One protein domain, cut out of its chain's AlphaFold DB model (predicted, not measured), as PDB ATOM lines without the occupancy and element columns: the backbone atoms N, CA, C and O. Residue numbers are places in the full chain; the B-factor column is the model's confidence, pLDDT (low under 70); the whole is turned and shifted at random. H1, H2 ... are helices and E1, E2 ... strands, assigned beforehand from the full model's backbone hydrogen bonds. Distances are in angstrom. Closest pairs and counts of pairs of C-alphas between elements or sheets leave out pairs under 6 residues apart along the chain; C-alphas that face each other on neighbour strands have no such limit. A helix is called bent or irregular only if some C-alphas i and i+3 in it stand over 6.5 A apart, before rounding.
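What this domain is: This is residues 25 to 119 of the 120 residues of an uncharacterized protein of Marinilabiliales bacterium (UniProt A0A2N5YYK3). A curled four-stranded sheet, like part of a barrel, wraps round H2a, the first arm of a long, sharply bent helix. The second arm, H2b, turns off at about a right angle and lies side by side with the shorter helix H1 over the same face of the sheet; the other face is bare of helices. The printed part has 95 residues, with the named elements in the order E1, H1, E2, H2, E3, E4, and its class is mixed, helices and strands. The sheet runs E2, E1, E3, E4, all antiparallel. The whole is compact, with a radius of gyration of the C-alphas of 14.0 A, but elongated, spanning 43 by 23 by 18 A.

Where its parts are: E1, residues 25 to 33, begins with C-alpha 25 at (-14.471, -37.647, -25.545) and is 24.5 A long. H1, residues 39 to 48, measures 14.7 A, and E2, residues 52 to 56, 13.1 A. H2, residues 60 to 85, was assigned as one helix by its hydrogen bonds but is bent: C-alphas 73 and 76 are 8.3 A apart. Its arms are H2a, residues 60 to 73, 21.2 A, and H2b, residues 76 to 85, 14.5 A, which begins at C-alpha 76 (-1.645, -33.791, -56.888). E3, residues 92 to 102, measures 32.2 A; E4, residues 108 to 118, 32.4 A, ends at C-alpha 118 (-1.019, -43.394, -60.471).

How they stand to each other: The sheet is strongly twisted, with edge strands E2 and E4. E1 pairs with E2 over residues 25 to 29, where N 28 and O 53 are 2.8 A apart, and with E3 over residues 29 to 33, where N 33 and O 98 are 2.8 A apart. E3 and E4 form a hairpin, with N 95 and O 115 at 2.8 A. E2, H2 and E3 make a split strand-helix-strand unit, two strands running the same way with E1 between them; its crossover is right-handed. The sheet curls round H2a; the closest C-alphas of H2a and E2 are those of Glu 63 and Ala 55, 6.6 A. H2a and H2b are about perpendicular at 89 degrees. H2b lies over E3 and E4, across the strands, at a height over the sheet of 10.2 A. H1 and H2b touch, closest at the C-alphas of Thr 41 and Ser 81, 4.8 A, at a shallow tilt of 24 degrees, opposite ways. Every O i to N i+4 pair is within hydrogen-bond range in H2b, 5 of 6 in H1 and 7 of 10 in H2a.

The domain as a whole: The C-alphas farthest apart, those of Phe 25 and Val 89, are 44.5 A apart. The printed part has no cut, and no link is long. The mean pLDDT of the printed part is 90.1; residues 87 to 90 and residue 119 are under 70.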
ATOM      1  N   PHE A  25     -15.252 -38.199 -24.445       86.19
ATOM      2  CA  PHE A  25     -14.471 -37.647 -25.545       86.19
ATOM      3  C   PHE A  25     -13.054 -37.383 -25.061       86.19
ATOM      4  O   PHE A  25     -12.856 -36.839 -23.973       86.19
ATOM      5  N   TYR A  26     -12.092 -37.750 -25.893       88.75
ATOM      6  CA  TYR A  26     -10.684 -37.503 -25.655       88.75
ATOM      7  C   TYR A  26     -10.093 -36.785 -26.861       88.75
ATOM      8  O   TYR A  26     -10.511 -37.020 -27.995       88.75
ATOM      9  N   ASN A  27      -9.123 -35.923 -26.583       92.19
ATOM     10  CA  ASN A  27      -8.274 -35.321 -27.592       92.19
ATOM     11  C   ASN A  27      -7.049 -36.226 -27.745       92.19
ATOM     12  O   ASN A  27      -6.338 -36.452 -26.765       92.19
ATOM     13  N   TYR A  28      -6.870 -36.802 -28.930       92.31
ATOM     14  CA  TYR A  28      -5.762 -37.702 -29.227       92.31
ATOM     15  C   TYR A  28      -4.703 -36.960 -30.018       92.31
ATOM     16  O   TYR A  28      -4.997 -36.510 -31.126       92.31
ATOM     17  N   ASP A  29      -3.484 -36.883 -29.494       94.19
ATOM     18  CA  ASP A  29      -2.355 -36.328 -30.236       94.19
ATOM     19  C   ASP A  29      -1.942 -37.298 -31.345       94.19
ATOM     20  O   ASP A  29      -1.717 -38.488 -31.108       94.19
ATOM     21  N   LEU A  30      -1.835 -36.787 -32.567       95.38
ATOM     22  CA  LEU A  30      -1.516 -37.557 -33.759       95.38
ATOM     23  C   LEU A  30      -0.059 -37.341 -34.166       95.38
ATOM     24  O   LEU A  30       0.470 -36.229 -34.155       95.38
ATOM     25  N   SER A  31       0.594 -38.422 -34.582       95.31
ATOM     26  CA  SER A  31       1.942 -38.386 -35.148       95.31
ATOM     27  C   SER A  31       2.040 -39.288 -36.370       95.31
ATOM     28  O   SER A  31       1.588 -40.432 -36.340       95.31
ATOM     29  N   VAL A  32       2.652 -38.779 -37.439       96.50
ATOM     30  CA  VAL A  32       2.882 -39.523 -38.682       96.50
ATOM     31  C   VAL A  32       4.226 -40.243 -38.601       96.50
ATOM     32  O   VAL A  32       5.231 -39.678 -38.169       96.50
ATOM     33  N   ARG A  33       4.253 -41.513 -39.005       95.56
ATOM     34  CA  ARG A  33       5.441 -42.378 -39.000       95.56
ATOM     35  C   ARG A  33       5.549 -43.143 -40.317       95.56
ATOM     36  O   ARG A  33       4.572 -43.270 -41.047       95.56
ATOM     37  N   GLY A  34       6.740 -43.667 -40.608       93.00
ATOM     38  CA  GLY A  34       6.988 -44.492 -41.799       93.00
ATOM     39  C   GLY A  34       7.413 -43.714 -43.049       93.00
ATOM     40  O   GLY A  34       7.801 -44.329 -44.033       93.00
ATOM     41  N   LEU A  35       7.435 -42.378 -42.989       94.19
ATOM     42  CA  LEU A  35       7.845 -41.500 -44.095       94.19
ATOM     43  C   LEU A  35       9.226 -40.858 -43.885       94.19
ATOM     44  O   LEU A  35       9.586 -39.915 -44.577       94.19
ATOM     45  N   ASP A  36      10.027 -41.340 -42.932       93.19
ATOM     46  CA  ASP A  36      11.306 -40.701 -42.576       93.19
ATOM     47  C   ASP A  36      12.347 -40.725 -43.711       93.19
ATOM     48  O   ASP A  36      13.253 -39.894 -43.737       93.19
ATOM     49  N   SER A  37      12.215 -41.654 -44.665       92.12
ATOM     50  CA  SER A  37      13.035 -41.713 -45.881       92.12
ATOM     51  C   SER A  37      12.520 -40.835 -47.028       92.12
ATOM     52  O   SER A  37      13.197 -40.749 -48.050       92.12
ATOM     53  N   LEU A  38      11.346 -40.215 -46.877       92.94
ATOM     54  CA  LEU A  38      10.672 -39.374 -47.870       92.94
ATOM     55  C   LEU A  38      10.388 -37.992 -47.248       92.94
ATOM     56  O   LEU A  38       9.269 -37.726 -46.802       92.94
ATOM     57  N   PRO A  39      11.405 -37.122 -47.105       94.62
ATOM     58  CA  PRO A  39      11.276 -35.880 -46.347       94.62
ATOM     59  C   PRO A  39      10.281 -34.871 -46.944       94.62
ATOM     60  O   PRO A  39       9.588 -34.202 -46.174       94.62
ATOM     61  N   ALA A  40      10.183 -34.742 -48.272       94.38
ATOM     62  CA  ALA A  40       9.206 -33.859 -48.909       94.38
ATOM     63  C   ALA A  40       7.778 -34.409 -48.767       94.38
ATOM     64  O   ALA A  40       6.870 -33.675 -48.374       94.38
ATOM     65  N   THR A  41       7.581 -35.708 -49.005       94.25
ATOM     66  CA  THR A  41       6.302 -36.399 -48.822       94.25
ATOM     67  C   THR A  41       5.850 -36.344 -47.369       94.25
ATOM     68  O   THR A  41       4.691 -36.037 -47.109       94.25
ATOM     69  N   LYS A  42       6.754 -36.568 -46.407       95.88
ATOM     70  CA  LYS A  42       6.455 -36.455 -44.975       95.88
ATOM     71  C   LYS A  42       5.941 -35.063 -44.630       95.88
ATOM     72  O   LYS A  42       4.880 -34.950 -44.027       95.88
ATOM     73  N   ALA A  43       6.652 -34.018 -45.055       96.00
ATOM     74  CA  ALA A  43       6.241 -32.640 -44.803       96.00
ATOM     75  C   ALA A  43       4.883 -32.309 -45.449       96.00
ATOM     76  O   ALA A  43       4.073 -31.605 -44.851       96.00
ATOM     77  N   CYS A  44       4.618 -32.833 -46.650       96.00
ATOM     78  CA  CYS A  44       3.334 -32.674 -47.329       96.00
ATOM     79  C   CYS A  44       2.194 -33.376 -46.574       96.00
ATOM     80  O   CYS A  44       1.156 -32.775 -46.320       96.00
ATOM     81  N   VAL A  45       2.389 -34.623 -46.144       95.62
ATOM     82  CA  VAL A  45       1.379 -35.384 -45.395       95.62
ATOM     83  C   VAL A  45       1.118 -34.756 -44.018       95.62
ATOM     84  O   VAL A  45      -0.034 -34.562 -43.636       95.62
ATOM     85  N   GLU A  46       2.167 -34.360 -43.291       96.31
ATOM     86  CA  GLU A  46       2.055 -33.697 -41.981       96.31
ATOM     87  C   GLU A  46       1.389 -32.314 -42.051       96.31
ATOM     88  O   GLU A  46       0.831 -31.854 -41.060       96.31
ATOM     89  N   LYS A  47       1.405 -31.649 -43.213       96.38
ATOM     90  CA  LYS A  47       0.666 -30.396 -43.439       96.38
ATOM     91  C   LYS A  47      -0.852 -30.606 -43.395       96.38
ATOM     92  O   LYS A  47      -1.572 -29.681 -43.023       96.38
ATOM     93  N   TYR A  48      -1.329 -31.785 -43.798       95.62
ATOM     94  CA  TYR A  48      -2.755 -32.090 -43.945       95.62
ATOM     95  C   TYR A  48      -3.319 -32.958 -42.821       95.62
ATOM     96  O   TYR A  48      -4.519 -32.919 -42.557       95.62
ATOM     97  N   ILE A  49      -2.467 -33.700 -42.117       95.50
ATOM     98  CA  ILE A  49      -2.865 -34.417 -40.909       95.50
ATOM     99  C   ILE A  49      -2.832 -33.439 -39.722       95.50
ATOM    100  O   ILE A  49      -1.781 -32.868 -39.431       95.50
ATOM    101  N   PRO A  50      -3.954 -33.231 -39.008       95.44
ATOM    102  CA  PRO A  50      -3.979 -32.355 -37.847       95.44
ATOM    103  C   PRO A  50      -3.135 -32.937 -36.710       95.44
ATOM    104  O   PRO A  50      -2.990 -34.148 -36.573       95.44
ATOM    105  N   HIS A  51      -2.628 -32.065 -35.839       94.06
ATOM    106  CA  HIS A  51      -1.833 -32.482 -34.680       94.06
ATOM    107  C   HIS A  51      -2.622 -33.278 -33.639       94.06
ATOM    108  O   HIS A  51      -2.021 -34.005 -32.860       94.06
ATOM    109  N   SER A  52      -3.947 -33.139 -33.610       94.56
ATOM    110  CA  SER A  52      -4.809 -33.858 -32.678       94.56
ATOM    111  C   SER A  52      -6.203 -34.060 -33.260       94.56
ATOM    112  O   SER A  52      -6.641 -33.246 -34.079       94.56
ATOM    113  N   VAL A  53      -6.932 -35.058 -32.772       94.44
ATOM    114  CA  VAL A  53      -8.347 -35.267 -33.107       94.44
ATOM    115  C   VAL A  53      -9.179 -35.521 -31.857       94.44
ATOM    116  O   VAL A  53      -8.771 -36.270 -30.972       94.44
ATOM    117  N   ASP A  54     -10.358 -34.908 -31.786       93.00
ATOM    118  CA  ASP A  54     -11.333 -35.210 -30.742       93.00
ATOM    119  C   ASP A  54     -12.163 -36.417 -31.173       93.00
ATOM    120  O   ASP A  54     -12.889 -36.357 -32.162       93.00
ATOM    121  N   ALA A  55     -12.088 -37.511 -30.420       92.06
ATOM    122  CA  ALA A  55     -12.864 -38.710 -30.710       92.06
ATOM    123  C   ALA A  55     -13.468 -39.307 -29.440       92.06
ATOM    124  O   ALA A  55     -12.931 -39.191 -28.332       92.06
ATOM    125  N   LYS A  56     -14.595 -40.002 -29.603       90.44
ATOM    126  CA  LYS A  56     -15.124 -40.857 -28.537       90.44
ATOM    127  C   LYS A  56     -14.148 -42.001 -28.274       90.44
ATOM    128  O   LYS A  56     -13.459 -42.463 -29.187       90.44
ATOM    129  N   GLN A  57     -14.113 -42.495 -27.040       85.31
ATOM    130  CA  GLN A  57     -13.351 -43.703 -26.728       85.31
ATOM    131  C   GLN A  57     -13.749 -44.858 -27.659       85.31
ATOM    132  O   GLN A  57     -14.926 -45.205 -27.744       85.31
ATOM    133  N   GLY A  58     -12.771 -45.443 -28.355       85.69
ATOM    134  CA  GLY A  58     -12.993 -46.531 -29.313       85.69
ATOM    135  C   GLY A  58     -13.467 -46.092 -30.705       85.69
ATOM    136  O   GLY A  58     -13.753 -46.949 -31.533       85.69
ATOM    137  N   TYR A  59     -13.556 -44.785 -30.974       90.56
ATOM    138  CA  TYR A  59     -13.912 -44.225 -32.285       90.56
ATOM    139  C   TYR A  59     -12.737 -43.504 -32.961       90.56
ATOM    140  O   TYR A  59     -12.935 -42.825 -33.966       90.56
ATOM    141  N   GLN A  60     -11.514 -43.642 -32.439       91.44
ATOM    142  CA  GLN A  60     -10.341 -42.939 -32.972       91.44
ATOM    143  C   GLN A  60     -10.060 -43.341 -34.420       91.44
ATOM    144  O   GLN A  60      -9.815 -42.482 -35.258       91.44
ATOM    145  N   GLU A  61     -10.161 -44.638 -34.723       92.69
ATOM    146  CA  GLU A  61      -9.952 -45.176 -36.071       92.69
ATOM    147  C   GLU A  61     -10.879 -44.521 -37.096       92.69
ATOM    148  O   GLU A  61     -10.439 -44.136 -38.174       92.69
ATOM    149  N   TYR A  62     -12.154 -44.347 -36.740       94.06
ATOM    150  CA  TYR A  62     -13.141 -43.729 -37.619       94.06
ATOM    151  C   TYR A  62     -12.774 -42.275 -37.936       94.06
ATOM    152  O   TYR A  62     -12.739 -41.899 -39.105       94.06
ATOM    153  N   GLU A  63     -12.453 -41.474 -36.919       95.31
ATOM    154  CA  GLU A  63     -12.074 -40.069 -37.117       95.31
ATOM    155  C   GLU A  63     -10.762 -39.939 -37.911       95.31
ATOM    156  O   GLU A  63     -10.655 -39.123 -38.826       95.31
ATOM    157  N   ILE A  64      -9.776 -40.798 -37.632       95.44
ATOM    158  CA  ILE A  64      -8.499 -40.825 -38.360       95.44
ATOM    159  C   ILE A  64      -8.704 -41.267 -39.814       95.44
ATOM    160  O   ILE A  64      -8.090 -40.700 -40.716       95.44
ATOM    161  N   GLN A  65      -9.604 -42.215 -40.084       95.50
ATOM    162  CA  GLN A  65      -9.939 -42.621 -41.449       95.50
ATOM    163  C   GLN A  65     -10.538 -41.459 -42.251       95.50
ATOM    164  O   GLN A  65     -10.225 -41.317 -43.432       95.50
ATOM    165  N   LEU A  66     -11.371 -40.613 -41.635       95.12
ATOM    166  CA  LEU A  66     -11.903 -39.418 -42.296       95.12
ATOM    167  C   LEU A  66     -10.785 -38.439 -42.670       95.12
ATOM    168  O   LEU A  66     -10.764 -37.961 -43.801       95.12
ATOM    169  N   ILE A  67      -9.833 -38.206 -41.760       95.19
ATOM    170  CA  ILE A  67      -8.640 -37.382 -42.013       95.19
ATOM    171  C   ILE A  67      -7.824 -37.954 -43.180       95.19
ATOM    172  O   ILE A  67      -7.455 -37.230 -44.099       95.19
ATOM    173  N   VAL A  68      -7.550 -39.262 -43.172       95.00
ATOM    174  CA  VAL A  68      -6.761 -39.903 -44.233       95.00
ATOM    175  C   VAL A  68      -7.488 -39.857 -45.572       95.00
ATOM    176  O   VAL A  68      -6.849 -39.628 -46.597       95.00
ATOM    177  N   ASN A  69      -8.806 -40.045 -45.592       94.38
ATOM    178  CA  ASN A  69      -9.601 -39.917 -46.811       94.38
ATOM    179  C   ASN A  69      -9.537 -38.490 -47.376       94.38
ATOM    180  O   ASN A  69      -9.481 -38.323 -48.590       94.38
ATOM    181  N   ASP A  70      -9.458 -37.467 -46.521       94.88
ATOM    182  CA  ASP A  70      -9.326 -36.073 -46.960       94.88
ATOM    183  C   ASP A  70      -8.010 -35.803 -47.713       94.88
ATOM    184  O   ASP A  70      -7.955 -34.906 -48.550       94.88
ATOM    185  N   LEU A  71      -6.979 -36.642 -47.530       93.69
ATOM    186  CA  LEU A  71      -5.747 -36.574 -48.329       93.69
ATOM    187  C   LEU A  71      -5.986 -36.768 -49.835       93.69
ATOM    188  O   LEU A  71      -5.167 -36.322 -50.633       93.69
ATOM    189  N   ASP A  72      -7.092 -37.403 -50.241       92.00
ATOM    190  CA  ASP A  72      -7.431 -37.546 -51.665       92.00
ATOM    191  C   ASP A  72      -7.749 -36.199 -52.323       92.00
ATOM    192  O   ASP A  72      -7.541 -36.037 -53.520       92.00
ATOM    193  N   ASN A  73      -8.165 -35.194 -51.542       94.94
ATOM    194  CA  ASN A  73      -8.353 -33.828 -52.036       94.94
ATOM    195  C   ASN A  73      -7.025 -33.109 -52.328       94.94
ATOM    196  O   ASN A  73      -7.025 -32.031 -52.924       94.94
ATOM    197  N   TYR A  74      -5.903 -33.699 -51.914       94.19
ATOM    198  CA  TYR A  74      -4.552 -33.164 -52.068       94.19
ATOM    199  C   TYR A  74      -3.650 -34.112 -52.867       94.19
ATOM    200  O   TYR A  74      -2.425 -34.037 -52.754       94.19
ATOM    201  N   SER A  75      -4.243 -35.002 -53.676       91.62
ATOM    202  CA  SER A  75      -3.521 -36.039 -54.421       91.62
ATOM    203  C   SER A  75      -2.378 -35.487 -55.262       91.62
ATOM    204  O   SER A  75      -1.284 -36.040 -55.220       91.62
ATOM    205  N   ASP A  76      -2.610 -34.375 -55.955       91.44
ATOM    206  CA  ASP A  76      -1.645 -33.791 -56.888       91.44
ATOM    207  C   ASP A  76      -0.395 -33.274 -56.152       91.44
ATOM    208  O   ASP A  76       0.731 -33.505 -56.583       91.44
ATOM    209  N   GLU A  77      -0.572 -32.620 -54.996       94.12
ATOM    210  CA  GLU A  77       0.555 -32.112 -54.196       94.12
ATOM    211  C   GLU A  77       1.327 -33.253 -53.521       94.12
ATOM    212  O   GLU A  77       2.556 -33.196 -53.399       94.12
ATOM    213  N   ILE A  78       0.616 -34.303 -53.100       92.88
ATOM    214  CA  ILE A  78       1.233 -35.508 -52.539       92.88
ATOM    215  C   ILE A  78       2.041 -36.229 -53.622       92.88
ATOM    216  O   ILE A  78       3.178 -36.627 -53.363       92.88
ATOM    217  N   GLU A  79       1.506 -36.350 -54.837       91.12
ATOM    218  CA  GLU A  79       2.207 -36.949 -55.972       91.12
ATOM    219  C   GLU A  79       3.451 -36.143 -56.359       91.12
ATOM    220  O   GLU A  79       4.532 -36.711 -56.522       91.12
ATOM    221  N   ASP A  80       3.350 -34.816 -56.439       91.00
ATOM    222  CA  ASP A  80       4.505 -33.958 -56.710       91.00
ATOM    223  C   ASP A  80       5.580 -34.079 -55.622       91.00
ATOM    224  O   ASP A  80       6.778 -34.107 -55.920       91.00
ATOM    225  N   SER A  81       5.169 -34.231 -54.361       93.12
ATOM    226  CA  SER A  81       6.092 -34.472 -53.249       93.12
ATOM    227  C   SER A  81       6.754 -35.852 -53.343       93.12
ATOM    228  O   SER A  81       7.956 -35.972 -53.112       93.12
ATOM    229  N   LEU A  82       6.006 -36.889 -53.729       90.88
ATOM    230  CA  LEU A  82       6.535 -38.233 -53.994       90.88
ATOM    231  C   LEU A  82       7.557 -38.223 -55.137       90.88
ATOM    232  O   LEU A  82       8.625 -38.821 -55.011       90.88
ATOM    233  N   ARG A  83       7.284 -37.490 -56.222       88.44
ATOM    234  CA  ARG A  83       8.218 -37.305 -57.348       88.44
ATOM    235  C   ARG A  83       9.493 -36.563 -56.943       88.44
ATOM    236  O   ARG A  83      10.537 -36.779 -57.554       88.44
ATOM    237  N   ALA A  84       9.417 -35.677 -55.951       89.81
ATOM    238  CA  ALA A  84      10.582 -34.960 -55.440       89.81
ATOM    239  C   ALA A  84      11.504 -35.858 -54.598       89.81
ATOM    240  O   ALA A  84      12.725 -35.720 -54.684       89.81
ATOM    241  N   ASP A  85      10.936 -36.778 -53.813       89.50
ATOM    242  CA  ASP A  85      11.707 -37.685 -52.953       89.50
ATOM    243  C   ASP A  85      12.175 -38.960 -53.666       89.50
ATOM    244  O   ASP A  85      13.231 -39.511 -53.338       89.50
ATOM    245  N   MET A  86      11.411 -39.449 -54.643       81.94
ATOM    246  CA  MET A  86      11.704 -40.692 -55.350       81.94
ATOM    247  C   MET A  86      12.314 -40.421 -56.726       81.94
ATOM    248  O   MET A  86      11.751 -39.728 -57.570       81.94
ATOM    249  N   VAL A  87      13.462 -41.042 -57.002       66.25
ATOM    250  CA  VAL A  87      14.008 -41.108 -58.363       66.25
ATOM    251  C   VAL A  87      13.117 -42.058 -59.162       66.25
ATOM    252  O   VAL A  87      13.099 -43.235 -58.838       66.25
ATOM    253  N   LEU A  88      12.377 -41.552 -60.156       59.31
ATOM    254  CA  LEU A  88      11.451 -42.282 -61.047       59.31
ATOM    255  C   LEU A  88      11.829 -43.763 -61.258       59.31
ATOM    256  O   LEU A  88      12.751 -44.060 -62.020       59.31
ATOM    257  N   VAL A  89      11.107 -44.679 -60.602       57.91
ATOM    258  CA  VAL A  89      11.263 -46.132 -60.816       57.91
ATOM    259  C   VAL A  89      10.015 -46.754 -61.444       57.91
ATOM    260  O   VAL A  89      10.173 -47.623 -62.293       57.91
ATOM    261  N   ASP A  90       8.806 -46.282 -61.125       61.91
ATOM    262  CA  ASP A  90       7.561 -46.926 -61.561       61.91
ATOM    263  C   ASP A  90       6.426 -45.929 -61.837       61.91
ATOM    264  O   ASP A  90       6.427 -44.807 -61.340       61.91
ATOM    265  N   SER A  91       5.436 -46.372 -62.620       74.94
ATOM    266  CA  SER A  91       4.207 -45.630 -62.965       74.94
ATOM    267  C   SER A  91       3.190 -45.548 -61.815       74.94
ATOM    268  O   SER A  91       2.107 -44.990 -61.979       74.94
ATOM    269  N   ILE A  92       3.495 -46.182 -60.680       79.19
ATOM    270  CA  ILE A  92       2.632 -46.257 -59.503       79.19
ATOM    271  C   ILE A  92       3.495 -45.970 -58.280       79.19
ATOM    272  O   ILE A  92       4.488 -46.657 -58.042       79.19
ATOM    273  N   PHE A  93       3.074 -45.000 -57.479       80.94
ATOM    274  CA  PHE A  93       3.623 -44.768 -56.154       80.94
ATOM    275  C   PHE A  93       2.703 -45.390 -55.108       80.94
ATOM    276  O   PHE A  93       1.493 -45.154 -55.106       80.94
ATOM    277  N   VAL A  94       3.285 -46.175 -54.204       86.88
ATOM    278  CA  VAL A  94       2.585 -46.694 -53.026       86.88
ATOM    279  C   VAL A  94       3.064 -45.900 -51.817       86.88
ATOM    280  O   VAL A  94       4.214 -46.024 -51.397       86.88
ATOM    281  N   LEU A  95       2.183 -45.066 -51.273       89.62
ATOM    282  CA  LEU A  95       2.422 -44.298 -50.061       89.62
ATOM    283  C   LEU A  95       1.974 -45.125 -48.853       89.62
ATOM    284  O   LEU A  95       0.775 -45.298 -48.635       89.62
ATOM    285  N   GLN A  96       2.933 -45.611 -48.069       93.44
ATOM    286  CA  GLN A  96       2.684 -46.335 -46.821       93.44
ATOM    287  C   GLN A  96       3.102 -45.479 -45.629       93.44
ATOM    288  O   GLN A  96       4.224 -44.974 -45.585       93.44
ATOM    289  N   PHE A  97       2.211 -45.322 -44.656       95.31
ATOM    290  CA  PHE A  97       2.493 -44.575 -43.434       95.31
ATOM    291  C   PHE A  97       1.612 -45.049 -42.283       95.31
ATOM    292  O   PHE A  97       0.557 -45.645 -42.485       95.31
ATOM    293  N   THR A  98       2.043 -44.744 -41.065       97.12
ATOM    294  CA  THR A  98       1.304 -45.053 -39.842       97.12
ATOM    295  C   THR A  98       0.938 -43.753 -39.143       97.12
ATOM    296  O   THR A  98       1.794 -42.881 -38.973       97.12
ATOM    297  N   ILE A  99      -0.304 -43.631 -38.678       96.50
ATOM    298  CA  ILE A  99      -0.701 -42.590 -37.726       96.50
ATOM    299  C   ILE A  99      -0.728 -43.211 -36.332       96.50
ATOM    300  O   ILE A  99      -1.473 -44.151 -36.066       96.50
ATOM    301  N   ALA A 100       0.104 -42.689 -35.437       95.12
ATOM    302  CA  ALA A 100       0.072 -43.006 -34.016       95.12
ATOM    303  C   ALA A 100      -0.759 -41.950 -33.280       95.12
ATOM    304  O   ALA A 100      -0.397 -40.773 -33.305       95.12
ATOM    305  N   ALA A 101      -1.826 -42.394 -32.622       94.00
ATOM    306  CA  ALA A 101      -2.691 -41.606 -31.757       94.00
ATOM    307  C   ALA A 101      -2.355 -41.893 -30.288       94.00
ATOM    308  O   ALA A 101      -2.383 -43.050 -29.862       94.00
ATOM    309  N   TRP A 102      -2.032 -40.850 -29.530       92.00
ATOM    310  CA  TRP A 102      -1.787 -40.935 -28.093       92.00
ATOM    311  C   TRP A 102      -3.078 -40.662 -27.350       92.00
ATOM    312  O   TRP A 102      -3.707 -39.627 -27.567       92.00
ATOM    313  N   ASP A 103      -3.484 -41.591 -26.493       82.12
ATOM    314  CA  ASP A 103      -4.613 -41.363 -25.613       82.12
ATOM    315  C   ASP A 103      -4.194 -40.623 -24.324       82.12
ATOM    316  O   ASP A 103      -3.009 -40.551 -23.982       82.12
ATOM    317  N   PRO A 104      -5.156 -40.072 -23.565       76.62
ATOM    318  CA  PRO A 104      -4.866 -39.382 -22.303       76.62
ATOM    319  C   PRO A 104      -4.367 -40.281 -21.161       76.62
ATOM    320  O   PRO A 104      -4.139 -39.783 -20.057       76.62
ATOM    321  N   TYR A 105      -4.252 -41.587 -21.390       82.94
ATOM    322  CA  TYR A 105      -3.730 -42.585 -20.461       82.94
ATOM    323  C   TYR A 105      -2.327 -43.074 -20.861       82.94
ATOM    324  O   TYR A 105      -1.853 -44.067 -20.311       82.94
ATOM    325  N   ASP A 106      -1.654 -42.352 -21.766       79.81
ATOM    326  CA  ASP A 106      -0.339 -42.676 -22.332       79.81
ATOM    327  C   ASP A 106      -0.312 -43.992 -23.142       79.81
ATOM    328  O   ASP A 106       0.755 -44.565 -23.391       79.81
ATOM    329  N   GLU A 107      -1.469 -44.480 -23.592       86.06
ATOM    330  CA  GLU A 107      -1.562 -45.596 -24.526       86.06
ATOM    331  C   GLU A 107      -1.433 -45.085 -25.967       86.06
ATOM    332  O   GLU A 107      -2.076 -44.124 -26.393       86.06
ATOM    333  N   ILE A 108      -0.583 -45.752 -26.750       89.00
ATOM    334  CA  ILE A 108      -0.392 -45.439 -28.167       89.00
ATOM    335  C   ILE A 108      -1.190 -46.440 -28.988       89.00
ATOM    336  O   ILE A 108      -0.900 -47.637 -28.968       89.00
ATOM    337  N   THR A 109      -2.140 -45.936 -29.767       91.62
ATOM    338  CA  THR A 109      -2.826 -46.718 -30.800       91.62
ATOM    339  C   THR A 109      -2.260 -46.356 -32.166       91.62
ATOM    340  O   THR A 109      -2.068 -45.180 -32.471       91.62
ATOM    341  N   THR A 110      -1.960 -47.352 -32.995       94.25
ATOM    342  CA  THR A 110      -1.374 -47.154 -34.328       94.25
ATOM    343  C   THR A 110      -2.321 -47.623 -35.417       94.25
ATOM    344  O   THR A 110      -2.896 -48.704 -35.303       94.25
ATOM    345  N   PHE A 111      -2.419 -46.839 -36.485       94.69
ATOM    346  CA  PHE A 111      -3.249 -47.116 -37.651       94.69
ATOM    347  C   PHE A 111      -2.385 -47.064 -38.906       94.69
ATOM    348  O   PHE A 111      -1.763 -46.034 -39.178       94.69
ATOM    349  N   ASP A 112      -2.329 -48.171 -39.637       96.12
ATOM    350  CA  ASP A 112      -1.524 -48.300 -40.849       96.12
ATOM    351  C   ASP A 112      -2.362 -47.972 -42.084       96.12
ATOM    352  O   ASP A 112      -3.480 -48.465 -42.245       96.12
ATOM    353  N   PHE A 113      -1.802 -47.153 -42.969       94.31
ATOM    354  CA  PHE A 113      -2.454 -46.697 -44.187       94.31
ATOM    355  C   PHE A 113      -1.586 -46.963 -45.407       94.31
ATOM    356  O   PHE A 113      -0.362 -46.832 -45.378       94.31
ATOM    357  N   GLU A 114      -2.261 -47.294 -46.502       92.88
ATOM    358  CA  GLU A 114      -1.664 -47.498 -47.810       92.88
ATOM    359  C   GLU A 114      -2.510 -46.767 -48.855       92.88
ATOM    360  O   GLU A 114      -3.717 -46.999 -48.963       92.88
ATOM    361  N   LYS A 115      -1.880 -45.866 -49.613       89.19
ATOM    362  CA  LYS A 115      -2.506 -45.142 -50.723       89.19
ATOM    363  C   LYS A 115      -1.731 -45.343 -52.015       89.19
ATOM    364  O   LYS A 115      -0.504 -45.381 -52.020       89.19
ATOM    365  N   TYR A 116      -2.473 -45.458 -53.110       87.50
ATOM    366  CA  TYR A 116      -1.939 -45.677 -54.447       87.50
ATOM    367  C   TYR A 116      -2.107 -44.402 -55.265       87.50
ATOM    368  O   TYR A 116      -3.229 -43.930 -55.439       87.50
ATOM    369  N   TYR A 117      -1.001 -43.886 -55.787       83.88
ATOM    370  CA  TYR A 117      -0.981 -42.754 -56.706       83.88
ATOM    371  C   TYR A 117      -0.506 -43.248 -58.068       83.88
ATOM    372  O   TYR A 117       0.530 -43.908 -58.172       83.88
ATOM    373  N   PHE A 118      -1.295 -42.972 -59.102       78.75
ATOM    374  CA  PHE A 118      -1.019 -43.394 -60.471       78.75
ATOM    375  C   PHE A 118      -0.462 -42.209 -61.240       78.75
ATOM    376  O   PHE A 118      -1.057 -41.137 -61.218       78.75
ATOM    377  N   GLN A 119       0.663 -42.416 -61.913       69.62
ATOM    378  CA  GLN A 119       1.227 -41.404 -62.786       69.62
ATOM    379  C   GLN A 119       0.464 -41.409 -64.119       69.62
ATOM    380  O   GLN A 119       0.430 -42.442 -64.796       69.62
TER     381      GLN A 119